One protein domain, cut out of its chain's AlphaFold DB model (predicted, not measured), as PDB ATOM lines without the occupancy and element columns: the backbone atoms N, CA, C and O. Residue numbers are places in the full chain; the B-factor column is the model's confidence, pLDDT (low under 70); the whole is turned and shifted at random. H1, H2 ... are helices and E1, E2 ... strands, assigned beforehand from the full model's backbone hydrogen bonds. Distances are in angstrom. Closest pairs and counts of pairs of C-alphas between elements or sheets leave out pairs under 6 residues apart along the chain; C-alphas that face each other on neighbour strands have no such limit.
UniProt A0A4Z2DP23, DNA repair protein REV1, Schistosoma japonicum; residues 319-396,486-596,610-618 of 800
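AT A GLANCE: This is residues 319 to 396, 486 to 596 and 610 to 618 of the 800 residues of the protein "DNA repair protein REV1" of Schistosoma japonicum (UniProt A0A4Z2DP23). Two sheets follow each other along the longest axis: at one end a five-stranded sheet in a layered body, H3 and H5 over one face and H6 over the other, and at the other end a smaller, strongly twisted sheet of four strands. H1 runs past the edge strand E3 of the first sheet, and H2 reaches past H4 to graze the second. The printed part has 198 residues with six named helices and nine named strands, in the order H1 H2 E1 E2 H3 E3 E4 H4 E5 E6 H5 E7 H6 E8 E9, class mixed. The first sheet runs E3 E4 E2 E7 E8 and is mixed; the second runs E5 E6 E1 E9 and is antiparallel. The whole is compact, with a radius of gyration of the C-alphas of 18.8 A and spans of 59 by 42 by 36 A.

HOW THE PARTS SIT: Begin at the five-stranded sheet: E3, residues 503 to 505, and E4, residues 510 to 514, are a hairpin, with N 504 and O 512 2.9 A apart. E4 is antiparallel to E2, residues 394 to 396, with N 395 and O 513 2.8 A apart, and E2 to E7, residues 565 to 570, with N 396 and O 568 2.8 A apart. E7 is parallel to E8, residues 588 to 591, with N 589 and O 567 3.1 A apart. Look between them for H6, residues 573 to 583: E7, H6 and E8 make a strand-helix-strand unit, two parallel neighbour strands with a helix between, its crossover left-handed. H6 stands at a height over the sheet of 5.8 A; its closest C-alphas to E7 are those of Thr 580 and Gly 568, 3.8 A apart. On the opposite face are H3, residues 486 to 496, along E4 at a height over the sheet of 9.4 A, and H5, residues 545 to 559, along E7 at 8.1 A: three layers, helices on both faces of a sheet. H3 and H5 touch at Leu 492 and Val 556, their closest C-alphas, 6.4 A apart, at a tilt of 36 degrees, only just steep, opposite ways. H1, residues 319 to 338, only grazes this sheet; with residues 325 to 333 alone it touches H3, closest at the C-alphas of Trp 325 and Lys 486, 7.2 A apart, at a shallow tilt of 31 degrees, the same way. In the second sheet E5, residues 530 to 532, and E6, residues 535 to 543, are a hairpin, with N 530 and O 537 2.8 A apart. E6 pairs with E1, residues 367 to 375, N 372 and O 538 being 2.8 A apart, and E1 with E9, residues 610 to 615, N 612 and O 373 being 2.8 A apart. H4, residues 516 to 519, grazes this sheet, and H2, residues 345 to 360, only just touches H4, with 3 pairs of C-alphas within 8 A, the closest those of Gly 347 and Leu 518, 7.1 A apart. Every O i to N i+4 pair is within hydrogen-bond range in H1, H3, H5 and H6, and 11 of 12 in H2; H4 is too short for one.

IN THESE COORDINATES: Find C-alpha 319 at (209.934, 194.272, 181.124); H1 runs 28.8 A from there. H2 is 23.3 A long, H5 21.2 A, E1 25.6 A and E6 26.0 A. E9 ends at C-alpha 615, (197.759, 206.248, 219.738).

THE WHOLE: The two C-alphas farthest apart are those of Asn 381 and Gly 561, 60.3 A. Residues 397 to 485 and 597 to 609 are not printed; the gaps are 19.4 A between C-alphas 396 and 486 and 9.8 A between C-alphas 596 and 610. The link E1 to E2 is long, residues 376 to 393. Mean pLDDT of the printed part is 88.0; it is under 70 at residues 360 to 364, 376 to 385, 524 to 526, 596 and 617 to 618.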
ATOM      1  N   LEU A 319     210.870 195.196 180.472       92.00
ATOM      2  CA  LEU A 319     209.934 194.272 181.124       92.00
ATOM      3  C   LEU A 319     210.572 192.900 181.352       92.00
ATOM      4  O   LEU A 319     210.285 192.250 182.357       92.00
ATOM      5  N   HIS A 320     211.456 192.479 180.442       91.06
ATOM      6  CA  HIS A 320     212.271 191.289 180.647       91.06
ATOM      7  C   HIS A 320     213.225 191.485 181.827       91.06
ATOM      8  O   HIS A 320     213.201 190.665 182.738       91.06
ATOM      9  N   HIS A 321     213.986 192.585 181.851       92.62
ATOM     10  CA  HIS A 321     214.886 192.908 182.967       92.62
ATOM     11  C   HIS A 321     214.156 192.936 184.311       92.62
ATOM     12  O   HIS A 321     214.563 192.228 185.220       92.62
ATOM     13  N   LEU A 322     213.027 193.646 184.411       91.75
ATOM     14  CA  LEU A 322     212.214 193.699 185.634       91.75
ATOM     15  C   LEU A 322     211.765 192.308 186.099       91.75
ATOM     16  O   LEU A 322     211.826 192.006 187.287       91.75
ATOM     17  N   SER A 323     211.339 191.448 185.170       89.81
ATOM     18  CA  SER A 323     210.908 190.082 185.501       89.81
ATOM     19  C   SER A 323     212.075 189.208 185.966       89.81
ATOM     20  O   SER A 323     211.922 188.433 186.908       89.81
ATOM     21  N   SER A 324     213.238 189.337 185.321       89.75
ATOM     22  CA  SER A 324     214.457 188.611 185.684       89.75
ATOM     23  C   SER A 324     215.000 189.074 187.038       89.75
ATOM     24  O   SER A 324     215.272 188.244 187.896       89.75
ATOM     25  N   TRP A 325     215.083 190.385 187.278       92.00
ATOM     26  CA  TRP A 325     215.555 190.937 188.550       92.00
ATOM     27  C   TRP A 325     214.622 190.617 189.706       92.00
ATOM     28  O   TRP A 325     215.106 190.290 190.779       92.00
ATOM     29  N   ALA A 326     213.301 190.641 189.496       89.31
ATOM     30  CA  ALA A 326     212.365 190.211 190.530       89.31
ATOM     31  C   ALA A 326     212.698 188.790 191.011       89.31
ATOM     32  O   ALA A 326     212.699 188.539 192.211       89.31
ATOM     33  N   LYS A 327     213.045 187.877 190.089       87.31
ATOM     34  CA  LYS A 327     213.515 186.538 190.454       87.31
ATOM     35  C   LYS A 327     214.843 186.587 191.214       87.31
ATOM     36  O   LYS A 327     214.901 186.058 192.318       87.31
ATOM     37  N   ASP A 328     215.863 187.236 190.650       89.50
ATOM     38  CA  ASP A 328     217.198 187.335 191.262       89.50
ATOM     39  C   ASP A 328     217.124 187.876 192.706       89.50
ATOM     40  O   ASP A 328     217.844 187.410 193.583       89.50
ATOM     41  N   LEU A 329     216.234 188.836 192.970       91.31
ATOM     42  CA  LEU A 329     216.051 189.454 194.286       91.31
ATOM     43  C   LEU A 329     215.273 188.568 195.259       91.31
ATOM     44  O   LEU A 329     215.587 188.549 196.446       91.31
ATOM     45  N   HIS A 330     214.286 187.804 194.779       90.31
ATOM     46  CA  HIS A 330     213.674 186.758 195.599       90.31
ATOM     47  C   HIS A 330     214.718 185.722 196.033       90.31
ATOM     48  O   HIS A 330     214.747 185.348 197.204       90.31
ATOM     49  N   ASP A 331     215.586 185.300 195.110       87.06
ATOM     50  CA  ASP A 331     216.661 184.348 195.395       87.06
ATOM     51  C   ASP A 331     217.694 184.957 196.365       87.06
ATOM     52  O   ASP A 331     218.125 184.281 197.295       87.06
ATOM     53  N   LEU A 332     218.032 186.244 196.213       90.19
ATOM     54  CA  LEU A 332     218.923 186.983 197.116       90.19
ATOM     55  C   LEU A 332     218.379 187.037 198.551       90.19
ATOM     56  O   LEU A 332     219.086 186.691 199.493       90.19
ATOM     57  N   VAL A 333     217.115 187.438 198.725       90.75
ATOM     58  CA  VAL A 333     216.476 187.517 200.052       90.75
ATOM     59  C   VAL A 333     216.380 186.135 200.696       90.75
ATOM     60  O   VAL A 333     216.611 185.999 201.897       90.75
ATOM     61  N   LYS A 334     216.086 185.098 199.902       89.19
ATOM     62  CA  LYS A 334     216.097 183.711 200.376       89.19
ATOM     63  C   LYS A 334     217.489 183.311 200.875       89.19
ATOM     64  O   LYS A 334     217.604 182.842 202.001       89.19
ATOM     65  N   GLN A 335     218.539 183.573 200.095       88.19
ATOM     66  CA  GLN A 335     219.924 183.276 200.482       88.19
ATOM     67  C   GLN A 335     220.344 184.008 201.760       88.19
ATOM     68  O   GLN A 335     220.939 183.392 202.636       88.19
ATOM     69  N   MET A 336     220.001 185.290 201.910       89.06
ATOM     70  CA  MET A 336     220.281 186.042 203.143       89.06
ATOM     71  C   MET A 336     219.574 185.441 204.359       89.06
ATOM     72  O   MET A 336     220.156 185.369 205.438       89.06
ATOM     73  N   ARG A 337     218.322 184.994 204.196       88.00
ATOM     74  CA  ARG A 337     217.559 184.363 205.278       88.00
ATOM     75  C   ARG A 337     218.085 182.977 205.636       88.00
ATOM     76  O   ARG A 337     218.013 182.605 206.803       88.00
ATOM     77  N   GLU A 338     218.590 182.221 204.675       87.00
ATOM     78  CA  GLU A 338     219.139 180.881 204.910       87.00
ATOM     79  C   GLU A 338     220.593 180.928 205.403       87.00
ATOM     80  O   GLU A 338     221.031 180.000 206.076       87.00
ATOM     81  N   ASN A 339     221.332 182.008 205.120       88.12
ATOM     82  CA  ASN A 339     222.721 182.166 205.539       88.12
ATOM     83  C   ASN A 339     222.830 182.408 207.064       88.12
ATOM     84  O   ASN A 339     222.372 183.455 207.542       88.12
ATOM     85  N   PRO A 340     223.469 181.507 207.836       88.12
ATOM     86  CA  PRO A 340     223.683 181.694 209.272       88.12
ATOM     87  C   PRO A 340     224.619 182.863 209.597       88.12
ATOM     88  O   PRO A 340     224.484 183.475 210.651       88.12
ATOM     89  N   GLU A 341     225.548 183.192 208.694       90.06
ATOM     90  CA  GLU A 341     226.522 184.279 208.873       90.06
ATOM     91  C   GLU A 341     225.932 185.662 208.578       90.06
ATOM     92  O   GLU A 341     226.503 186.682 208.962       90.06
ATOM     93  N   HIS A 342     224.791 185.725 207.884       89.75
ATOM     94  CA  HIS A 342     224.118 186.994 207.627       89.75
ATOM     95  C   HIS A 342     223.575 187.551 208.946       89.75
ATOM     96  O   HIS A 342     222.807 186.876 209.631       89.75
ATOM     97  N   THR A 343     223.945 188.778 209.313       90.50
ATOM     98  CA  THR A 343     223.550 189.400 210.587       90.50
ATOM     99  C   THR A 343     222.796 190.710 210.364       90.50
ATOM    100  O   THR A 343     223.054 191.439 209.408       90.50
ATOM    101  N   CYS A 344     221.867 191.031 211.272       94.19
ATOM    102  CA  CYS A 344     221.173 192.324 211.307       94.19
ATOM    103  C   CYS A 344     222.000 193.373 212.072       94.19
ATOM    104  O   CYS A 344     221.517 194.008 213.011       94.19
ATOM    105  N   ASP A 345     223.281 193.503 211.732       94.06
ATOM    106  CA  ASP A 345     224.252 194.263 212.518       94.06
ATOM    107  C   ASP A 345     223.931 195.764 212.602       94.06
ATOM    108  O   ASP A 345     224.101 196.365 213.665       94.06
ATOM    109  N   LEU A 346     223.433 196.372 211.518       95.81
ATOM    110  CA  LEU A 346     222.995 197.771 211.528       95.81
ATOM    111  C   LEU A 346     221.761 197.970 212.398       95.81
ATOM    112  O   LEU A 346     221.717 198.943 213.146       95.81
ATOM    113  N   GLY A 347     220.797 197.048 212.337       94.81
ATOM    114  CA  GLY A 347     219.615 197.076 213.196       94.81
ATOM    115  C   GLY A 347     219.994 197.032 214.672       94.81
ATOM    116  O   GLY A 347     219.551 197.881 215.440       94.81
ATOM    117  N   MET A 348     220.885 196.113 215.052       93.12
ATOM    118  CA  MET A 348     221.350 195.989 216.438       93.12
ATOM    119  C   MET A 348     222.111 197.231 216.910       93.12
ATOM    120  O   MET A 348     221.827 197.745 217.988       93.12
ATOM    121  N   LYS A 349     223.043 197.748 216.097       95.25
ATOM    122  CA  LYS A 349     223.792 198.976 216.420       95.25
ATOM    123  C   LYS A 349     222.861 200.170 216.600       95.25
ATOM    124  O   LYS A 349     222.981 200.886 217.591       95.25
ATOM    125  N   TRP A 350     221.929 200.354 215.667       95.19
ATOM    126  CA  TRP A 350     220.936 201.420 215.725       95.19
ATOM    127  C   TRP A 350     220.057 201.295 216.976       95.19
ATOM    128  O   TRP A 350     219.892 202.263 217.712       95.19
ATOM    129  N   TYR A 351     219.558 200.093 217.278       92.94
ATOM    130  CA  TYR A 351     218.723 199.849 218.455       92.94
ATOM    131  C   TYR A 351     219.462 200.171 219.761       92.94
ATOM    132  O   TYR A 351     218.937 200.889 220.610       92.94
ATOM    133  N   SER A 352     220.713 199.716 219.904       91.88
ATOM    134  CA  SER A 352     221.546 200.037 221.069       91.88
ATOM    135  C   SER A 352     221.806 201.538 221.216       91.88
ATOM    136  O   SER A 352     221.773 202.050 222.332       91.88
ATOM    137  N   GLN A 353     222.028 202.259 220.112       91.44
ATOM    138  CA  GLN A 353     222.175 203.719 220.134       91.44
ATOM    139  C   GLN A 353     220.899 204.400 220.637       91.44
ATOM    140  O   GLN A 353     220.970 205.236 221.534       91.44
ATOM    141  N   ILE A 354     219.727 203.991 220.140       90.69
ATOM    142  CA  ILE A 354     218.445 204.542 220.594       90.69
ATOM    143  C   ILE A 354     218.220 204.286 222.088       90.69
ATOM    144  O   ILE A 354     217.812 205.203 222.799       90.69
ATOM    145  N   LEU A 355     218.513 203.081 222.588       86.38
ATOM    146  CA  LEU A 355     218.380 202.774 224.016       86.38
ATOM    147  C   LEU A 355     219.333 203.598 224.894       86.38
ATOM    148  O   LEU A 355     218.929 204.063 225.959       86.38
ATOM    149  N   ASN A 356     220.570 203.819 224.446       86.69
ATOM    150  CA  ASN A 356     221.522 204.674 225.157       86.69
ATOM    151  C   ASN A 356     221.049 206.132 225.199       86.69
ATOM    152  O   ASN A 356     221.149 206.783 226.233       86.69
ATOM    153  N   ASP A 357     220.471 206.639 224.112       84.94
ATOM    154  CA  ASP A 357     219.935 208.000 224.096       84.94
ATOM    155  C   ASP A 357     218.729 208.175 225.035       84.94
ATOM    156  O   ASP A 357     218.499 209.269 225.558       84.94
ATOM    157  N   LEU A 358     217.930 207.117 225.216       80.44
ATOM    158  CA  LEU A 358     216.758 207.117 226.095       80.44
ATOM    159  C   LEU A 358     217.135 207.135 227.581       80.44
ATOM    160  O   LEU A 358     216.364 207.653 228.384       80.44
ATOM    161  N   SER A 359     218.306 206.614 227.956       72.19
ATOM    162  CA  SER A 359     218.772 206.644 229.349       72.19
ATOM    163  C   SER A 359     219.323 208.013 229.774       72.19
ATOM    164  O   SER A 359     219.355 208.308 230.967       72.19
ATOM    165  N   GLY A 360     219.715 208.865 228.815       62.53
ATOM    166  CA  GLY A 360     220.333 210.172 229.074       62.53
ATOM    167  C   GLY A 360     219.412 211.398 228.975       62.53
ATOM    168  O   GLY A 360     219.818 212.475 229.406       62.53
ATOM    169  N   THR A 361     218.197 211.289 228.412       58.06
ATOM    170  CA  THR A 361     217.318 212.456 228.154       58.06
ATOM    171  C   THR A 361     215.824 212.108 228.220       58.06
ATOM    172  O   THR A 361     215.413 211.045 227.764       58.06
ATOM    173  N   THR A 362     214.979 213.044 228.668       55.03
ATOM    174  CA  THR A 362     213.501 213.007 228.584       55.03
ATOM    175  C   THR A 362     212.994 213.175 227.138       55.03
ATOM    176  O   THR A 362     212.293 214.126 226.806       55.03
ATOM    177  N   ASN A 363     213.351 212.260 226.231       61.12
ATOM    178  CA  ASN A 363     212.959 212.336 224.816       61.12
ATOM    179  C   ASN A 363     211.627 211.617 224.543       61.12
ATOM    180  O   ASN A 363     211.596 210.510 224.001       61.12
ATOM    181  N   SER A 364     210.514 212.279 224.880       68.31
ATOM    182  CA  SER A 364     209.152 211.738 224.737       68.31
ATOM    183  C   SER A 364     208.747 211.378 223.299       68.31
ATOM    184  O   SER A 364     207.864 210.553 223.117       68.31
ATOM    185  N   TYR A 365     209.391 211.940 222.267       83.69
ATOM    186  CA  TYR A 365     209.036 211.684 220.860       83.69
ATOM    187  C   TYR A 365     209.623 210.380 220.285       83.69
ATOM    188  O   TYR A 365     209.199 209.926 219.214       83.69
ATOM    189  N   LYS A 366     210.634 209.802 220.955       88.62
ATOM    190  CA  LYS A 366     211.326 208.584 220.498       88.62
ATOM    191  C   LYS A 366     210.537 207.315 220.797       88.62
ATOM    192  O   LYS A 366     210.649 206.355 220.039       88.62
ATOM    193  N   ILE A 367     209.747 207.323 221.865       89.56
ATOM    194  CA  ILE A 367     208.878 206.220 222.266       89.56
ATOM    195  C   ILE A 367     207.430 206.632 222.049       89.56
ATOM    196  O   ILE A 367     207.032 207.735 222.408       89.56
ATOM    197  N   ILE A 368     206.640 205.738 221.468       89.56
ATOM    198  CA  ILE A 368     205.202 205.923 221.296       89.56
ATOM    199  C   ILE A 368     204.493 204.898 222.168       89.56
ATOM    200  O   ILE A 368     204.762 203.700 222.070       89.56
ATOM    201  N   GLU A 369     203.572 205.372 223.005       89.44
ATOM    202  CA  GLU A 369     202.633 204.508 223.709       89.44
ATOM    203  C   GLU A 369     201.407 204.262 222.828       89.44
ATOM    204  O   GLU A 369     200.648 205.185 222.505       89.44
ATOM    205  N   LEU A 370     201.226 202.997 222.459       89.75
ATOM    206  CA  LEU A 370     200.045 202.488 221.784       89.75
ATOM    207  C   LEU A 370     199.133 201.823 222.803       89.75
ATOM    208  O   LEU A 370     199.587 201.018 223.621       89.75
ATOM    209  N   ARG A 371     197.839 202.119 222.722       88.75
ATOM    210  CA  ARG A 371     196.811 201.513 223.566       88.75
ATOM    211  C   ARG A 371     195.835 200.740 222.706       88.75
ATOM    212  O   ARG A 371     195.598 201.099 221.559       88.75
ATOM    213  N   ALA A 372     195.261 199.681 223.253       87.94
ATOM    214  CA  ALA A 372     194.170 198.958 222.632       87.94
ATOM    215  C   ALA A 372     193.025 198.763 223.611       87.94
ATOM    216  O   ALA A 372     193.235 198.282 224.722       87.94
ATOM    217  N   ARG A 373     191.810 199.078 223.163       86.00
ATOM    218  CA  ARG A 373     190.565 198.858 223.903       86.00
ATOM    219  C   ARG A 373     189.810 197.677 223.307       86.00
ATOM    220  O   ARG A 373     189.691 197.571 222.087       86.00
ATOM    221  N   TYR A 374     189.289 196.789 224.142       82.50
ATOM    222  CA  TYR A 374     188.414 195.712 223.691       82.50
ATOM    223  C   TYR A 374     187.001 196.249 223.449       82.50
ATOM    224  O   TYR A 374     186.382 196.823 224.342       82.50
ATOM    225  N   ILE A 375     186.485 196.063 222.235       75.44
ATOM    226  CA  ILE A 375     185.184 196.585 221.805       75.44
ATOM    227  C   ILE A 375     184.242 195.429 221.485       75.44
ATOM    228  O   ILE A 375     184.650 194.471 220.830       75.44
ATOM    229  N   ASN A 376     182.967 195.600 221.854       65.75
ATOM    230  CA  ASN A 376     181.836 194.697 221.625       65.75
ATOM    231  C   ASN A 376     181.823 193.462 222.546       65.75
ATOM    232  O   ASN A 376     182.330 192.396 222.202       65.75
ATOM    233  N   CYS A 377     181.176 193.604 223.704       52.16
ATOM    234  CA  CYS A 377     180.767 192.488 224.545       52.16
ATOM    235  C   CYS A 377     179.280 192.637 224.866       52.16
ATOM    236  O   CYS A 377     178.901 193.568 225.568       52.16
ATOM    237  N   LYS A 378     178.429 191.735 224.360       50.72
ATOM    238  CA  LYS A 378     177.069 191.599 224.911       50.72
ATOM    239  C   LYS A 378     177.085 190.957 226.306       50.72
ATOM    240  O   LYS A 378     176.109 191.100 227.024       50.72
ATOM    241  N   ASP A 379     178.205 190.341 226.693       48.22
ATOM    242  CA  ASP A 379     178.405 189.684 227.983       48.22
ATOM    243  C   ASP A 379     179.688 190.192 228.650       48.22
ATOM    244  O   ASP A 379     180.762 189.623 228.477       48.22
ATOM    245  N   THR A 380     179.612 191.239 229.469       49.00
ATOM    246  CA  THR A 380     180.753 191.730 230.279       49.00
ATOM    247  C   THR A 380     181.379 190.662 231.198       49.00
ATOM    248  O   THR A 380     182.459 190.887 231.737       49.00
ATOM    249  N   ASN A 381     180.750 189.483 231.314       52.81
ATOM    250  CA  ASN A 381     181.173 188.332 232.111       52.81
ATOM    251  C   ASN A 381     181.752 187.141 231.313       52.81
ATOM    252  O   ASN A 381     182.080 186.122 231.925       52.81
ATOM    253  N   SER A 382     181.897 187.203 229.982       55.38
ATOM    254  CA  SER A 382     182.429 186.063 229.214       55.38
ATOM    255  C   SER A 382     183.964 185.980 229.296       55.38
ATOM    256  O   SER A 382     184.681 186.462 228.417       55.38
ATOM    257  N   TYR A 383     184.483 185.367 230.359       55.44
ATOM    258  CA  TYR A 383     185.863 184.879 230.396       55.44
ATOM    259  C   TYR A 383     185.985 183.561 229.610       55.44
ATOM    260  O   TYR A 383     185.097 182.715 229.722       55.44
ATOM    261  N   PRO A 384     187.085 183.332 228.865       63.03
ATOM    262  CA  PRO A 384     188.273 184.179 228.731       63.03
ATOM    263  C   PRO A 384     188.208 185.156 227.540       63.03
ATOM    264  O   PRO A 384     187.771 184.802 226.446       63.03
ATOM    265  N   LEU A 385     188.723 186.378 227.738       69.06
ATOM    266  CA  LEU A 385     188.929 187.354 226.661       69.06
ATOM    267  C   LEU A 385     189.924 186.831 225.610       69.06
ATOM    268  O   LEU A 385     190.897 186.157 225.972       69.06
ATOM    269  N   PRO A 386     189.768 187.200 224.325       75.62
ATOM    270  CA  PRO A 386     190.795 186.952 223.321       75.62
ATOM    271  C   PRO A 386     192.121 187.594 223.738       75.62
ATOM    272  O   PRO A 386     192.151 188.767 224.116       75.62
ATOM    273  N   LYS A 387     193.230 186.852 223.636       77.56
ATOM    274  CA  LYS A 387     194.566 187.397 223.914       77.56
ATOM    275  C   LYS A 387     194.846 188.562 222.946       77.56
ATOM    276  O   LYS A 387     194.748 188.345 221.732       77.56
ATOM    277  N   PRO A 388     195.191 189.770 223.434       77.31
ATOM    278  CA  PRO A 388     195.577 190.862 222.551       77.31
ATOM    279  C   PRO A 388     196.828 190.474 221.759       77.31
ATOM    280  O   PRO A 388     197.685 189.732 222.243       77.31
ATOM    281  N   GLN A 389     196.924 190.965 220.528       79.12
ATOM    282  CA  GLN A 389     198.095 190.792 219.671       79.12
ATOM    283  C   GLN A 389     198.802 192.135 219.556       79.12
ATOM    284  O   GLN A 389     198.130 193.141 219.320       79.12
ATOM    285  N   LYS A 390     200.132 192.152 219.715       80.38
ATOM    286  CA  LYS A 390     200.937 193.358 219.487       80.38
ATOM    287  C   LYS A 390     200.736 193.841 218.040       80.38
ATOM    288  O   LYS A 390     200.622 193.003 217.139       80.38
ATOM    289  N   PRO A 391     200.688 195.162 217.800       83.69
ATOM    290  CA  PRO A 391     200.506 195.687 216.464       83.69
ATOM    291  C   PRO A 391     201.757 195.405 215.637       83.69
ATOM    292  O   PRO A 391     202.874 195.696 216.065       83.69
ATOM    293  N   ARG A 392     201.575 194.851 214.438       88.94
ATOM    294  CA  ARG A 392     202.688 194.709 213.493       88.94
ATOM    295  C   ARG A 392     203.142 196.074 212.993       88.94
ATOM    296  O   ARG A 392     202.333 196.989 212.862       88.94
ATOM    297  N   ILE A 393     204.417 196.192 212.649       93.06
ATOM    298  CA  ILE A 393     204.983 197.394 212.039       93.06
ATOM    299  C   ILE A 393     205.696 196.987 210.754       93.06
ATOM    300  O   ILE A 393     206.881 196.651 210.730       93.06
ATOM    301  N   VAL A 394     204.928 197.004 209.667       95.62
ATOM    302  CA  VAL A 394     205.397 196.675 208.324       95.62
ATOM    303  C   VAL A 394     205.849 197.949 207.630       95.62
ATOM    304  O   VAL A 394     205.102 198.923 207.534       95.62
ATOM    305  N   PHE A 395     207.067 197.916 207.111       98.25
ATOM    306  CA  PHE A 395     207.656 198.964 206.297       98.25
ATOM    307  C   PHE A 395     207.446 198.573 204.840       98.25
ATOM    308  O   PHE A 395     207.785 197.464 204.434       98.25
ATOM    309  N   HIS A 396     206.896 199.477 204.043       98.69
ATOM    310  CA  HIS A 396     206.926 199.391 202.591       98.69
ATOM    311  C   HIS A 396     207.905 200.447 202.086       98.69
ATOM    312  O   HIS A 396     207.688 201.643 202.283       98.69
ATOM    313  N   LYS A 486     220.146 197.507 188.198       95.94
ATOM    314  CA  LYS A 486     220.377 196.249 188.924       95.94
ATOM    315  C   LYS A 486     221.272 196.458 190.149       95.94
ATOM    316  O   LYS A 486     220.930 195.990 191.231       95.94
ATOM    317  N   SER A 487     222.373 197.190 189.991       96.44
ATOM    318  CA  SER A 487     223.312 197.483 191.078       96.44
ATOM    319  C   SER A 487     222.642 198.242 192.231       96.44
ATOM    320  O   SER A 487     222.737 197.817 193.380       96.44
ATOM    321  N   VAL A 488     221.887 199.310 191.940       98.25
ATOM    322  CA  VAL A 488     221.178 200.084 192.978       98.25
ATOM    323  C   VAL A 488     220.102 199.248 193.669       98.25
ATOM    324  O   VAL A 488     219.940 199.335 194.883       98.25
ATOM    325  N   SER A 489     219.400 198.397 192.919       97.81
ATOM    326  CA  SER A 489     218.443 197.447 193.487       97.81
ATOM    327  C   SER A 489     219.103 196.520 194.514       97.81
ATOM    328  O   SER A 489     218.618 196.387 195.633       97.81
ATOM    329  N   GLN A 490     220.256 195.933 194.183       96.62
ATOM    330  CA  GLN A 490     220.990 195.076 195.116       96.62
ATOM    331  C   GLN A 490     221.450 195.843 196.362       96.62
ATOM    332  O   GLN A 490     221.318 195.319 197.464       96.62
ATOM    333  N   LEU A 491     221.921 197.088 196.213       97.81
ATOM    334  CA  LEU A 491     222.291 197.941 197.349       97.81
ATOM    335  C   LEU A 491     221.110 198.197 198.293       97.81
ATOM    336  O   LEU A 491     221.274 198.066 199.507       97.81
ATOM    337  N   LEU A 492     219.921 198.492 197.755       98.19
ATOM    338  CA  LEU A 492     218.699 198.660 198.547       98.19
ATOM    339  C   LEU A 492     218.406 197.405 199.383       98.19
ATOM    340  O   LEU A 492     218.269 197.484 200.602       98.19
ATOM    341  N   TYR A 493     218.350 196.239 198.736       97.75
ATOM    342  CA  TYR A 493     218.029 194.978 199.409       97.75
ATOM    343  C   TYR A 493     219.088 194.562 200.435       97.75
ATOM    344  O   TYR A 493     218.731 194.181 201.548       97.75
ATOM    345  N   ASN A 494     220.373 194.680 200.089       96.19
ATOM    346  CA  ASN A 494     221.492 194.402 200.995       96.19
ATOM    347  C   ASN A 494     221.472 195.310 202.231       96.19
ATOM    348  O   ASN A 494     221.913 194.911 203.302       96.19
ATOM    349  N   THR A 495     220.990 196.541 202.088       96.94
ATOM    350  CA  THR A 495     220.966 197.506 203.190       96.94
ATOM    351  C   THR A 495     219.827 197.221 204.138       96.94
ATOM    352  O   THR A 495     220.048 197.113 205.342       96.94
ATOM    353  N   VAL A 496     218.618 197.024 203.610       97.94
ATOM    354  CA  VAL A 496     217.454 196.709 204.445       97.94
ATOM    355  C   VAL A 496     217.638 195.363 205.161       97.94
ATOM    356  O   VAL A 496     217.244 195.231 206.320       97.94
ATOM    357  N   SER A 497     218.313 194.389 204.536       96.62
ATOM    358  CA  SER A 497     218.564 193.077 205.152       96.62
ATOM    359  C   SER A 497     219.490 193.110 206.368       96.62
ATOM    360  O   SER A 497     219.523 192.143 207.129       96.62
ATOM    361  N   ARG A 498     220.203 194.220 206.594       96.38
ATOM    362  CA  ARG A 498     221.008 194.453 207.803       96.38
ATOM    363  C   ARG A 498     220.193 195.008 208.975       96.38
ATOM    364  O   ARG A 498     220.738 195.161 210.064       96.38
ATOM    365  N   PHE A 499     218.903 195.287 208.780       97.06
ATOM    366  CA  PHE A 499     217.969 195.663 209.849       97.06
ATOM    367  C   PHE A 499     217.018 194.521 210.209       97.06
ATOM    368  O   PHE A 499     216.714 194.327 211.381       97.06
ATOM    369  N   THR A 500     216.563 193.750 209.219       95.12
ATOM    370  CA  THR A 500     215.654 192.614 209.429       95.12
ATOM    371  C   THR A 500     215.836 191.537 208.359       95.12
ATOM    372  O   THR A 500     216.128 191.836 207.202       95.12
ATOM    373  N   ARG A 501     215.625 190.268 208.733       92.62
ATOM    374  CA  ARG A 501     215.583 189.120 207.799       92.62
ATOM    375  C   ARG A 501     214.195 188.936 207.172       92.62
ATOM    376  O   ARG A 501     214.037 188.213 206.179       92.62
ATOM    377  N   ASP A 502     213.190 189.599 207.733       94.44
ATOM    378  CA  ASP A 502     211.783 189.456 207.375       94.44
ATOM    379  C   ASP A 502     211.419 190.382 206.218       94.44
ATOM    380  O   ASP A 502     210.594 191.292 206.319       94.44
ATOM    381  N   ILE A 503     212.070 190.130 205.083       95.69
ATOM    382  CA  ILE A 503     211.886 190.878 203.843       95.69
ATOM    383  C   ILE A 503     211.034 190.075 202.865       95.69
ATOM    384  O   ILE A 503     211.317 188.913 202.556       95.69
ATOM    385  N   GLN A 504     210.014 190.724 202.311       95.69
ATOM    386  CA  GLN A 504     209.307 190.259 201.124       95.69
ATOM    387  C   GLN A 504     209.701 191.143 199.937       95.69
ATOM    388  O   GLN A 504     209.316 192.309 199.856       95.69
ATOM    389  N   ALA A 505     210.430 190.566 198.979       94.75
ATOM    390  CA  ALA A 505     210.748 191.253 197.733       94.75
ATOM    391  C   ALA A 505     209.483 191.490 196.886       94.75
ATOM    392  O   ALA A 505     208.665 190.574 196.740       94.75
ATOM    393  N   VAL A 506     209.322 192.692 196.316       94.88
ATOM    394  CA  VAL A 506     208.174 193.026 195.454       94.88
ATOM    395  C   VAL A 506     208.616 193.329 194.023       94.88
ATOM    396  O   VAL A 506     208.100 192.713 193.086       94.88
ATOM    397  N   SER A 507     209.588 194.223 193.845       95.56
ATOM    398  CA  SER A 507     210.185 194.580 192.548       95.56
ATOM    399  C   SER A 507     211.672 194.921 192.714       95.56
ATOM    400  O   SER A 507     212.251 194.713 193.770       95.56
ATOM    401  N   CYS A 508     212.329 195.443 191.673       95.88
ATOM    402  CA  CYS A 508     213.716 195.900 191.801       95.88
ATOM    403  C   CYS A 508     213.892 197.127 192.707       95.88
ATOM    404  O   CYS A 508     214.993 197.404 193.165       95.88
ATOM    405  N   ASP A 509     212.831 197.872 192.953       97.81
ATOM    406  CA  ASP A 509     212.849 199.147 193.658       97.81
ATOM    407  C   ASP A 509     211.873 199.199 194.835       97.81
ATOM    408  O   ASP A 509     211.735 200.249 195.458       97.81
ATOM    409  N   GLU A 510     211.214 198.078 195.139       98.19
ATOM    410  CA  GLU A 510     210.126 197.988 196.107       98.19
ATOM    411  C   GLU A 510     210.236 196.702 196.940       98.19
ATOM    412  O   GLU A 510     210.334 195.593 196.397       98.19
ATOM    413  N   LEU A 511     210.161 196.832 198.264       98.06
ATOM    414  CA  LEU A 511     210.126 195.703 199.195       98.06
ATOM    415  C   LEU A 511     209.233 195.991 200.404       98.06
ATOM    416  O   LEU A 511     208.987 197.147 200.756       98.06
ATOM    417  N   TYR A 512     208.784 194.923 201.065       98.19
ATOM    418  CA  TYR A 512     208.284 195.007 202.435       98.19
ATOM    419  C   TYR A 512     209.331 194.479 203.409       98.19
ATOM    420  O   TYR A 512     209.987 193.479 203.112       98.19
ATOM    421  N   ALA A 513     209.426 195.104 204.576       97.44
ATOM    422  CA  ALA A 513     210.249 194.668 205.694       97.44
ATOM    423  C   ALA A 513     209.404 194.668 206.976       97.44
ATOM    424  O   ALA A 513     208.714 195.649 207.258       97.44
ATOM    425  N   ASP A 514     209.413 193.570 207.728       95.38
ATOM    426  CA  ASP A 514     208.824 193.542 209.067       95.38
ATOM    427  C   ASP A 514     209.868 193.985 210.097       95.38
ATOM    428  O   ASP A 514     210.923 193.359 210.240       95.38
ATOM    429  N   CYS A 515     209.583 195.088 210.790       95.50
ATOM    430  CA  CYS A 515     210.447 195.650 211.828       95.50
ATOM    431  C   CYS A 515     209.779 195.616 213.211       95.50
ATOM    432  O   CYS A 515     210.232 196.316 214.114       95.50
ATOM    433  N   THR A 516     208.716 194.819 213.384       92.75
ATOM    434  CA  THR A 516     207.953 194.737 214.642       92.75
ATOM    435  C   THR A 516     208.860 194.410 215.831       92.75
ATOM    436  O   THR A 516     208.839 195.128 216.826       92.75
ATOM    437  N   GLU A 517     209.709 193.384 215.703       91.19
ATOM    438  CA  GLU A 517     210.615 192.958 216.779       91.19
ATOM    439  C   GLU A 517     211.695 194.004 217.080       91.19
ATOM    440  O   GLU A 517     211.935 194.327 218.239       91.19
ATOM    441  N   LEU A 518     212.293 194.600 216.043       93.62
ATOM    442  CA  LEU A 518     213.342 195.614 216.197       93.62
ATOM    443  C   LEU A 518     212.839 196.887 216.904       93.62
ATOM    444  O   LEU A 518     213.616 197.585 217.547       93.62
ATOM    445  N   LEU A 519     211.553 197.213 216.765       93.62
ATOM    446  CA  LEU A 519     210.944 198.411 217.349       93.62
ATOM    447  C   LEU A 519     210.273 198.156 218.705       93.62
ATOM    448  O   LEU A 519     209.828 199.109 219.348       93.62
ATOM    449  N   SER A 520     210.165 196.901 219.147       88.94
ATOM    450  CA  SER A 520     209.503 196.550 220.403       88.94
ATOM    451  C   SER A 520     210.395 196.874 221.603       88.94
ATOM    452  O   SER A 520     211.481 196.321 221.733       88.94
ATOM    453  N   THR A 521     209.899 197.691 222.537       83.69
ATOM    454  CA  THR A 521     210.552 197.931 223.842       83.69
ATOM    455  C   THR A 521     209.812 197.273 225.007       83.69
ATOM    456  O   THR A 521     210.332 197.199 226.115       83.69
ATOM    457  N   THR A 522     208.592 196.782 224.767       72.00
ATOM    458  CA  THR A 522     207.716 196.246 225.817       72.00
ATOM    459  C   THR A 522     208.051 194.796 226.151       72.00
ATOM    460  O   THR A 522     207.949 193.913 225.286       72.00
ATOM    461  N   ASN A 523     208.325 194.534 227.431       70.94
ATOM    462  CA  ASN A 523     208.466 193.184 227.970       70.94
ATOM    463  C   ASN A 523     207.135 192.419 227.897       70.94
ATOM    464  O   ASN A 523     206.076 192.954 228.222       70.94
ATOM    465  N   GLU A 524     207.170 191.134 227.531       69.25
ATOM    466  CA  GLU A 524     205.953 190.308 227.410       69.25
ATOM    467  C   GLU A 524     205.121 190.255 228.703       69.25
ATOM    468  O   GLU A 524     203.896 190.157 228.654       69.25
ATOM    469  N   ASN A 525     205.776 190.385 229.859       66.12
ATOM    470  CA  ASN A 525     205.134 190.359 231.172       66.12
ATOM    471  C   ASN A 525     204.229 191.574 231.450       66.12
ATOM    472  O   ASN A 525     203.296 191.454 232.249       66.12
ATOM    473  N   GLU A 526     204.471 192.712 230.791       68.88
ATOM    474  CA  GLU A 526     203.693 193.952 230.942       68.88
ATOM    475  C   GLU A 526     202.471 193.999 230.015       68.88
ATOM    476  O   GLU A 526     201.533 194.764 230.246       68.88
ATOM    477  N   PHE A 527     202.434 193.131 229.002       78.69
ATOM    478  CA  PHE A 527     201.383 193.086 227.993       78.69
ATOM    479  C   PHE A 527     200.150 192.297 228.470       78.69
ATOM    480  O   PHE A 527     199.803 191.242 227.932       78.69
ATOM    481  N   LYS A 528     199.491 192.795 229.525       82.00
ATOM    482  CA  LYS A 528     198.298 192.179 230.129       82.00
ATOM    483  C   LYS A 528     197.096 193.132 230.098       82.00
ATOM    484  O   LYS A 528     197.253 194.283 230.506       82.00
ATOM    485  N   PRO A 529     195.904 192.659 229.679       86.25
ATOM    486  CA  PRO A 529     194.656 193.406 229.810       86.25
ATOM    487  C   PRO A 529     194.401 193.889 231.241       86.25
ATOM    488  O   PRO A 529     194.488 193.103 232.186       86.25
ATOM    489  N   LYS A 530     194.041 195.162 231.390       87.38
ATOM    490  CA  LYS A 530     193.605 195.796 232.641       87.38
ATOM    491  C   LYS A 530     192.220 196.397 232.443       87.38
ATOM    492  O   LYS A 530     191.894 196.841 231.346       87.38
ATOM    493  N   LEU A 531     191.410 196.405 233.496       84.25
ATOM    494  CA  LEU A 531     190.115 197.077 233.483       84.25
ATOM    495  C   LEU A 531     190.326 198.544 233.881       84.25
ATOM    496  O   LEU A 531     190.779 198.811 234.994       84.25
ATOM    497  N   ILE A 532     190.039 199.468 232.967       82.56
ATOM    498  CA  ILE A 532     190.186 200.919 233.141       82.56
ATOM    499  C   ILE A 532     188.860 201.554 232.722       82.56
ATOM    500  O   ILE A 532     188.385 201.301 231.618       82.56
ATOM    501  N   ASP A 533     188.224 202.306 233.622       81.31
ATOM    502  CA  ASP A 533     186.946 202.998 233.380       81.31
ATOM    503  C   ASP A 533     185.838 202.107 232.783       81.31
ATOM    504  O   ASP A 533     185.047 202.521 231.941       81.31
ATOM    505  N   GLY A 534     185.788 200.839 233.208       79.19
ATOM    506  CA  GLY A 534     184.803 199.859 232.733       79.19
ATOM    507  C   GLY A 534     185.137 199.195 231.390       79.19
ATOM    508  O   GLY A 534     184.383 198.332 230.941       79.19
ATOM    509  N   PHE A 535     186.278 199.520 230.778       82.19
ATOM    510  CA  PHE A 535     186.751 198.918 229.534       82.19
ATOM    511  C   PHE A 535     188.022 198.096 229.748       82.19
ATOM    512  O   PHE A 535     188.903 198.446 230.531       82.19
ATOM    513  N   TRP A 536     188.136 196.983 229.023       84.56
ATOM    514  CA  TRP A 536     189.378 196.218 228.974       84.56
ATOM    515  C   TRP A 536     190.370 196.912 228.047       84.56
ATOM    516  O   TRP A 536     190.098 197.069 226.854       84.56
ATOM    517  N   GLU A 537     191.524 197.290 228.588       87.62
ATOM    518  CA  GLU A 537     192.587 197.979 227.867       87.62
ATOM    519  C   GLU A 537     193.942 197.287 228.025       87.62
ATOM    520  O   GLU A 537     194.235 196.647 229.035       87.62
ATOM    521  N   VAL A 538     194.794 197.425 227.015       88.50
ATOM    522  CA  VAL A 538     196.204 197.031 227.059       88.50
ATOM    523  C   VAL A 538     197.044 198.143 226.446       88.50
ATOM    524  O   VAL A 538     196.584 198.835 225.541       88.50
ATOM    525  N   ALA A 539     198.272 198.318 226.922       88.31
ATOM    526  CA  ALA A 539     199.215 199.281 226.372       88.31
ATOM    527  C   ALA A 539     200.533 198.593 226.011       88.31
ATOM    528  O   ALA A 539     200.921 197.599 226.630       88.31
ATOM    529  N   CYS A 540     201.220 199.125 225.007       87.38
ATOM    530  CA  CYS A 540     202.604 198.788 224.716       87.38
ATOM    531  C   CYS A 540     203.366 200.027 224.246       87.38
ATOM    532  O   CYS A 540     202.830 200.882 223.541       87.38
ATOM    533  N   GLN A 541     204.640 200.081 224.603       88.69
ATOM    534  CA  GLN A 541     205.597 201.050 224.101       88.69
ATOM    535  C   GLN A 541     206.390 200.462 222.932       88.69
ATOM    536  O   GLN A 541     206.802 199.293 222.949       88.69
ATOM    537  N   ILE A 542     206.586 201.294 221.914       90.69
ATOM    538  CA  ILE A 542     207.417 201.003 220.747       90.69
ATOM    539  C   ILE A 542     208.347 202.179 220.472       90.69
ATOM    540  O   ILE A 542     208.022 203.325 220.792       90.69
ATOM    541  N   ILE A 543     209.475 201.920 219.819       92.62
ATOM    542  CA  ILE A 543     210.267 202.991 219.212       92.62
ATOM    543  C   ILE A 543     209.471 203.569 218.041       92.62
ATOM    544  O   ILE A 543     208.896 202.834 217.235       92.62
ATOM    545  N   ASN A 544     209.454 204.895 217.935       93.50
ATOM    546  CA  ASN A 544     208.800 205.614 216.854       93.50
ATOM    547  C   ASN A 544     209.341 205.138 215.484       93.50
ATOM    548  O   ASN A 544     210.516 205.379 215.175       93.50
ATOM    549  N   PRO A 545     208.509 204.505 214.630       95.44
ATOM    550  CA  PRO A 545     208.964 203.931 213.362       95.44
ATOM    551  C   PRO A 545     209.516 204.981 212.392       95.44
ATOM    552  O   PRO A 545     210.365 204.656 211.560       95.44
ATOM    553  N   LEU A 546     209.099 206.248 212.523       96.44
ATOM    554  CA  LEU A 546     209.592 207.352 211.696       96.44
ATOM    555  C   LEU A 546     211.092 207.610 211.906       96.44
ATOM    556  O   LEU A 546     211.764 208.094 210.996       96.44
ATOM    557  N   ILE A 547     211.641 207.277 213.077       96.19
ATOM    558  CA  ILE A 547     213.070 207.458 213.371       96.19
ATOM    559  C   ILE A 547     213.896 206.446 212.580       96.19
ATOM    560  O   ILE A 547     214.811 206.833 211.855       96.19
ATOM    561  N   LEU A 548     213.532 205.160 212.657       96.81
ATOM    562  CA  LEU A 548     214.182 204.115 211.865       96.81
ATOM    563  C   LEU A 548     214.001 204.371 210.366       96.81
ATOM    564  O   LEU A 548     214.940 204.223 209.591       96.81
ATOM    565  N   GLY A 549     212.802 204.793 209.959       97.81
ATOM    566  CA  GLY A 549     212.513 205.165 208.580       97.81
ATOM    567  C   GLY A 549     213.414 206.277 208.049       97.81
ATOM    568  O   GLY A 549     213.951 206.144 206.951       97.81
ATOM    569  N   SER A 550     213.632 207.333 208.836       98.25
ATOM    570  CA  SER A 550     214.528 208.440 208.463       98.25
ATOM    571  C   SER A 550     215.961 207.946 208.292       98.25
ATOM    572  O   SER A 550     216.577 208.217 207.267       98.25
ATOM    573  N   TYR A 551     216.439 207.141 209.244       97.88
ATOM    574  CA  TYR A 551     217.781 206.565 209.205       97.88
ATOM    575  C   TYR A 551     217.993 205.649 207.992       97.88
ATOM    576  O   TYR A 551     218.994 205.759 207.291       97.88
ATOM    577  N   ILE A 552     217.028 204.770 207.685       98.31
ATOM    578  CA  ILE A 552     217.098 203.905 206.499       98.31
ATOM    579  C   ILE A 552     217.087 204.742 205.214       98.31
ATOM    580  O   ILE A 552     217.815 204.417 204.281       98.31
ATOM    581  N   ARG A 553     216.275 205.805 205.138       98.50
ATOM    582  CA  ARG A 553     216.204 206.671 203.949       98.50
ATOM    583  C   ARG A 553     217.515 207.402 203.690       98.50
ATOM    584  O   ARG A 553     217.967 207.380 202.551       98.50
ATOM    585  N   GLU A 554     218.110 207.989 204.723       98.25
ATOM    586  CA  GLU A 554     219.416 208.657 204.650       98.25
ATOM    587  C   GLU A 554     220.503 207.670 204.218       98.25
ATOM    588  O   GLU A 554     221.180 207.886 203.216       98.25
ATOM    589  N   LEU A 555     220.570 206.508 204.875       98.00
ATOM    590  CA  LEU A 555     221.538 205.473 204.529       98.00
ATOM    591  C   LEU A 555     221.378 204.988 203.081       98.00
ATOM    592  O   LEU A 555     222.370 204.803 202.381       98.00
ATOM    593  N   VAL A 556     220.141 204.772 202.619       97.94
ATOM    594  CA  VAL A 556     219.858 204.385 201.229       97.94
ATOM    595  C   VAL A 556     220.260 205.496 200.260       97.94
ATOM    596  O   VAL A 556     220.846 205.200 199.219       97.94
ATOM    597  N   GLU A 557     219.980 206.758 200.571       97.94
ATOM    598  CA  GLU A 557     220.390 207.882 199.730       97.94
ATOM    599  C   GLU A 557     221.916 207.939 199.594       97.94
ATOM    600  O   GLU A 557     222.422 207.975 198.469       97.94
ATOM    601  N   ASP A 558     222.643 207.817 200.702       97.94
ATOM    602  CA  ASP A 558     224.104 207.871 200.736       97.94
ATOM    603  C   ASP A 558     224.750 206.736 199.936       97.94
ATOM    604  O   ASP A 558     225.504 206.977 198.987       97.94
ATOM    605  N   ILE A 559     224.421 205.477 200.250       97.44
ATOM    606  CA  ILE A 559     225.054 204.311 199.604       97.44
ATOM    607  C   ILE A 559     224.728 204.217 198.111       97.44
ATOM    608  O   ILE A 559     225.494 203.648 197.331       97.44
ATOM    609  N   THR A 560     223.565 204.726 197.700       96.81
ATOM    610  CA  THR A 560     223.155 204.698 196.295       96.81
ATOM    611  C   THR A 560     223.712 205.891 195.526       96.81
ATOM    612  O   THR A 560     223.546 205.948 194.306       96.81
ATOM    613  N   GLY A 561     224.404 206.824 196.186       94.56
ATOM    614  CA  GLY A 561     224.950 208.033 195.576       94.56
ATOM    615  C   GLY A 561     223.868 209.041 195.182       94.56
ATOM    616  O   GLY A 561     223.962 209.654 194.115       94.56
ATOM    617  N   GLY A 562     222.824 209.173 196.002       94.75
ATOM    618  CA  GLY A 562     221.783 210.196 195.891       94.75
ATOM    619  C   GLY A 562     220.432 209.722 195.346       94.75
ATOM    620  O   GLY A 562     219.711 210.536 194.765       94.75
ATOM    621  N   CYS A 563     220.084 208.432 195.449       97.81
ATOM    622  CA  CYS A 563     218.730 207.972 195.111       97.81
ATOM    623  C   CYS A 563     217.850 207.937 196.360       97.81
ATOM    624  O   CYS A 563     218.098 207.158 197.275       97.81
ATOM    625  N   THR A 564     216.768 208.712 196.362       97.81
ATOM    626  CA  THR A 564     215.857 208.771 197.506       97.81
ATOM    627  C   THR A 564     214.863 207.608 197.510       97.81
ATOM    628  O   THR A 564     214.439 207.111 196.457       97.81
ATOM    629  N   ALA A 565     214.442 207.212 198.708       98.31
ATOM    630  CA  ALA A 565     213.343 206.284 198.932       98.31
ATOM    631  C   ALA A 565     212.253 206.949 199.771       98.31
ATOM    632  O   ALA A 565     212.534 207.751 200.665       98.31
ATOM    633  N   SER A 566     211.005 206.567 199.506       98.81
ATOM    634  CA  SER A 566     209.880 206.892 200.377       98.81
ATOM    635  C   SER A 566     209.451 205.649 201.140       98.81
ATOM    636  O   SER A 566     209.404 204.559 200.562       98.81
ATOM    637  N   ILE A 567     209.130 205.811 202.425       98.81
ATOM    638  CA  ILE A 567     208.768 204.692 203.303       98.81
ATOM    639  C   ILE A 567     207.388 204.912 203.908       98.81
ATOM    640  O   ILE A 567     207.129 205.912 204.573       98.81
ATOM    641  N   GLY A 568     206.493 203.960 203.692       98.62
ATOM    642  CA  GLY A 568     205.224 203.892 204.398       98.62
ATOM    643  C   GLY A 568     205.262 202.842 205.491       98.62
ATOM    644  O   GLY A 568     205.709 201.721 205.256       98.62
ATOM    645  N   PHE A 569     204.734 203.183 206.658       97.44
ATOM    646  CA  PHE A 569     204.601 202.268 207.787       97.44
ATOM    647  C   PHE A 569     203.129 201.915 207.975       97.44
ATOM    648  O   PHE A 569     202.252 202.775 207.839       97.44
ATOM    649  N   GLY A 570     202.841 200.666 208.322       94.31
ATOM    650  CA  GLY A 570     201.484 200.275 208.679       94.31
ATOM    651  C   GLY A 570     201.389 198.949 209.413       94.31
ATOM    652  O   GLY A 570     202.324 198.153 209.412       94.31
ATOM    653  N   THR A 571     200.224 198.696 210.012       91.25
ATOM    654  CA  THR A 571     199.925 197.425 210.702       91.25
ATOM    655  C   THR A 571     199.566 196.281 209.754       91.25
ATOM    656  O   THR A 571     199.443 195.128 210.165       91.25
ATOM    657  N   SER A 572     199.438 196.580 208.461       91.12
ATOM    658  CA  SER A 572     199.239 195.616 207.381       91.12
ATOM    659  C   SER A 572     200.004 196.040 206.128       91.12
ATOM    660  O   SER A 572     200.419 197.196 205.994       91.12
ATOM    661  N   LYS A 573     200.158 195.119 205.169       93.19
ATOM    662  CA  LYS A 573     200.811 195.403 203.880       93.19
ATOM    663  C   LYS A 573     200.070 196.486 203.108       93.19
ATOM    664  O   LYS A 573     200.703 197.408 202.597       93.19
ATOM    665  N   LEU A 574     198.739 196.396 203.049       94.38
ATOM    666  CA  LEU A 574     197.901 197.425 202.443       94.38
ATOM    667  C   LEU A 574     198.157 198.802 203.060       94.38
ATOM    668  O   LEU A 574     198.403 199.746 202.313       94.38
ATOM    669  N   LEU A 575     198.121 198.919 204.391       95.12
ATOM    670  CA  LEU A 575     198.312 200.206 205.062       95.12
ATOM    671  C   LEU A 575     199.724 200.755 204.843       95.12
ATOM    672  O   LEU A 575     199.854 201.921 204.487       95.12
ATOM    673  N   ALA A 576     200.764 199.922 204.935       96.88
ATOM    674  CA  ALA A 576     202.137 200.335 204.635       96.88
ATOM    675  C   ALA A 576     202.287 200.829 203.181       96.88
ATOM    676  O   ALA A 576     202.893 201.871 202.907       96.88
ATOM    677  N   ARG A 577     201.665 200.131 202.220       97.56
ATOM    678  CA  ARG A 577     201.682 200.523 200.802       97.56
ATOM    679  C   ARG A 577     200.917 201.825 200.546       97.56
ATOM    680  O   ARG A 577     201.390 202.676 199.794       97.56
ATOM    681  N   LEU A 578     199.751 202.004 201.172       97.31
ATOM    682  CA  LEU A 578     198.976 203.248 201.101       97.31
ATOM    683  C   LEU A 578     199.722 204.412 201.761       97.31
ATOM    684  O   LEU A 578     199.758 205.506 201.200       97.31
ATOM    685  N   ALA A 579     200.380 204.169 202.892       98.06
ATOM    686  CA  ALA A 579     201.206 205.161 203.564       98.06
ATOM    687  C   ALA A 579     202.356 205.621 202.663       98.06
ATOM    688  O   ALA A 579     202.601 206.814 202.530       98.06
ATOM    689  N   THR A 580     202.991 204.700 201.934       98.56
ATOM    690  CA  THR A 580     204.057 205.048 200.977       98.56
ATOM    691  C   THR A 580     203.540 205.926 199.847       98.56
ATOM    692  O   THR A 580     204.216 206.851 199.403       98.56
ATOM    693  N   LYS A 581     202.310 205.673 199.392       96.88
ATOM    694  CA  LYS A 581     201.653 206.520 198.398       96.88
ATOM    695  C   LYS A 581     201.472 207.951 198.907       96.88
ATOM    696  O   LYS A 581     201.735 208.882 198.155       96.88
ATOM    697  N   LYS A 582     201.034 208.106 200.162       96.94
ATOM    698  CA  LYS A 582     200.891 209.413 200.821       96.94
ATOM    699  C   LYS A 582     202.250 210.076 201.086       96.94
ATOM    700  O   LYS A 582     202.341 211.294 201.038       96.94
ATOM    701  N   ALA A 583     203.289 209.278 201.320       98.06
ATOM    702  CA  ALA A 583     204.643 209.726 201.623       98.06
ATOM    703  C   ALA A 583     205.427 210.260 200.412       98.06
ATOM    704  O   ALA A 583     206.316 211.085 200.583       98.06
ATOM    705  N   LYS A 584     205.160 209.760 199.198       97.75
ATOM    706  CA  LYS A 584     205.936 210.129 198.004       97.75
ATOM    707  C   LYS A 584     205.707 211.593 197.589       97.75
ATOM    708  O   LYS A 584     204.548 212.010 197.529       97.75
ATOM    709  N   PRO A 585     206.753 212.327 197.139       97.69
ATOM    710  CA  PRO A 585     208.173 211.938 197.009       97.69
ATOM    711  C   PRO A 585     209.027 212.166 198.264       97.69
ATOM    712  O   PRO A 585     208.736 213.070 199.038       97.69
ATOM    713  N   ASN A 586     210.150 211.440 198.365       97.62
ATOM    714  CA  ASN A 586     211.190 211.555 199.395       97.62
ATOM    715  C   ASN A 586     210.618 211.868 200.782       97.62
ATOM    716  O   ASN A 586     210.997 212.841 201.439       97.62
ATOM    717  N   GLY A 587     209.663 211.054 201.207       98.31
ATOM    718  CA  GLY A 587     208.940 211.271 202.445       98.31
ATOM    719  C   GLY A 587     208.679 209.971 203.170       98.31
ATOM    720  O   GLY A 587     209.070 208.880 202.747       98.31
ATOM    721  N   GLN A 588     208.000 210.097 204.297       98.50
ATOM    722  CA  GLN A 588     207.581 208.948 205.072       98.50
ATOM    723  C   GLN A 588     206.245 209.225 205.745       98.50
ATOM    724  O   GLN A 588     205.938 210.375 206.057       98.50
ATOM    725  N   TYR A 589     205.436 208.189 205.936       97.88
ATOM    726  CA  TYR A 589     204.110 208.337 206.531       97.88
ATOM    727  C   TYR A 589     203.715 207.057 207.259       97.88
ATOM    728  O   TYR A 589     204.050 205.968 206.795       97.88
ATOM    729  N   TRP A 590     202.993 207.167 208.373       95.25
ATOM    730  CA  TRP A 590     202.532 206.023 209.158       95.25
ATOM    731  C   TRP A 590     201.007 205.985 209.234       95.25
ATOM    732  O   TRP A 590     200.367 206.986 209.540       95.25
ATOM    733  N   PHE A 591     200.434 204.813 208.965       93.56
ATOM    734  CA  PHE A 591     199.044 204.503 209.272       93.56
ATOM    735  C   PHE A 591     198.964 203.431 210.365       93.56
ATOM    736  O   PHE A 591     199.342 202.280 210.138       93.56
ATOM    737  N   LEU A 592     198.426 203.784 211.532       90.00
ATOM    738  CA  LEU A 592     198.076 202.820 212.573       90.00
ATOM    739  C   LEU A 592     196.695 202.223 212.259       90.00
ATOM    740  O   LEU A 592     195.702 202.939 212.223       90.00
ATOM    741  N   GLY A 593     196.630 200.919 211.990       87.38
ATOM    742  CA  GLY A 593     195.353 200.225 211.797       87.38
ATOM    743  C   GLY A 593     194.782 199.724 213.119       87.38
ATOM    744  O   GLY A 593     195.490 199.050 213.875       87.38
ATOM    745  N   ARG A 594     193.497 200.003 213.359       82.31
ATOM    746  CA  ARG A 594     192.781 199.674 214.600       82.31
ATOM    747  C   ARG A 594     192.859 198.191 214.979       82.31
ATOM    748  O   ARG A 594     193.032 197.889 216.146       82.31
ATOM    749  N   CYS A 595     192.768 197.228 214.066       71.25
ATOM    750  CA  CYS A 595     192.696 195.814 214.469       71.25
ATOM    751  C   CYS A 595     194.051 195.221 214.923       71.25
ATOM    752  O   CYS A 595     194.082 194.135 215.502       71.25
ATOM    753  N   GLY A 596     195.178 195.903 214.662       56.34
ATOM    754  CA  GLY A 596     196.541 195.510 215.074       56.34
ATOM    755  C   GLY A 596     197.096 194.194 214.507       56.34
ATOM    756  O   GLY A 596     198.297 193.954 214.588       56.34
ATOM    757  N   SER A 610     186.648 192.627 219.684       76.25
ATOM    758  CA  SER A 610     187.988 192.781 219.106       76.25
ATOM    759  C   SER A 610     188.754 193.899 219.794       76.25
ATOM    760  O   SER A 610     188.169 194.889 220.233       76.25
ATOM    761  N   TRP A 611     190.070 193.736 219.874       80.94
ATOM    762  CA  TRP A 611     190.981 194.771 220.344       80.94
ATOM    763  C   TRP A 611     191.154 195.840 219.264       80.94
ATOM    764  O   TRP A 611     191.471 195.506 218.121       80.94
ATOM    765  N   ARG A 612     190.947 197.110 219.625       84.94
ATOM    766  CA  ARG A 612     191.165 198.259 218.746       84.94
ATOM    767  C   ARG A 612     192.275 199.154 219.266       84.94
ATOM    768  O   ARG A 612     192.122 199.760 220.321       84.94
ATOM    769  N   TRP A 613     193.352 199.214 218.499       86.62
ATOM    770  CA  TRP A 613     194.537 200.027 218.696       86.62
ATOM    771  C   TRP A 613     194.304 201.491 218.340       86.62
ATOM    772  O   TRP A 613     193.647 201.793 217.344       86.62
ATOM    773  N   TYR A 614     194.888 202.368 219.146       85.62
ATOM    774  CA  TYR A 614     194.909 203.815 218.988       85.62
ATOM    775  C   TYR A 614     196.205 204.374 219.592       85.62
ATOM    776  O   TYR A 614     196.825 203.750 220.466       85.62
ATOM    777  N   SER A 615     196.647 205.533 219.107       83.38
ATOM    778  CA  SER A 615     197.759 206.248 219.738       83.38
ATOM    779  C   SER A 615     197.254 207.014 220.958       83.38
ATOM    780  O   SER A 615     196.173 207.591 220.922       83.38
ATOM    781  N   SER A 616     198.056 207.095 222.021       72.50
ATOM    782  CA  SER A 616     197.757 207.944 223.192       72.50
ATOM    783  C   SER A 616     197.583 209.436 222.852       72.50
ATOM    784  O   SER A 616     197.014 210.183 223.640       72.50
ATOM    785  N   THR A 617     198.057 209.859 221.678       68.06
ATOM    786  CA  THR A 617     197.916 211.229 221.152       68.06
ATOM    787  C   THR A 617     196.640 211.460 220.331       68.06
ATOM    788  O   THR A 617     196.351 212.600 219.978       68.06
ATOM    789  N   GLU A 618     195.874 210.411 220.017       62.62
ATOM    790  CA  GLU A 618     194.617 210.501 219.267       62.62
ATOM    791  C   GLU A 618     193.430 210.583 220.246       62.62
ATOM    792  O   GLU A 618     193.223 209.681 221.059       62.62
TER     793      GLU A 618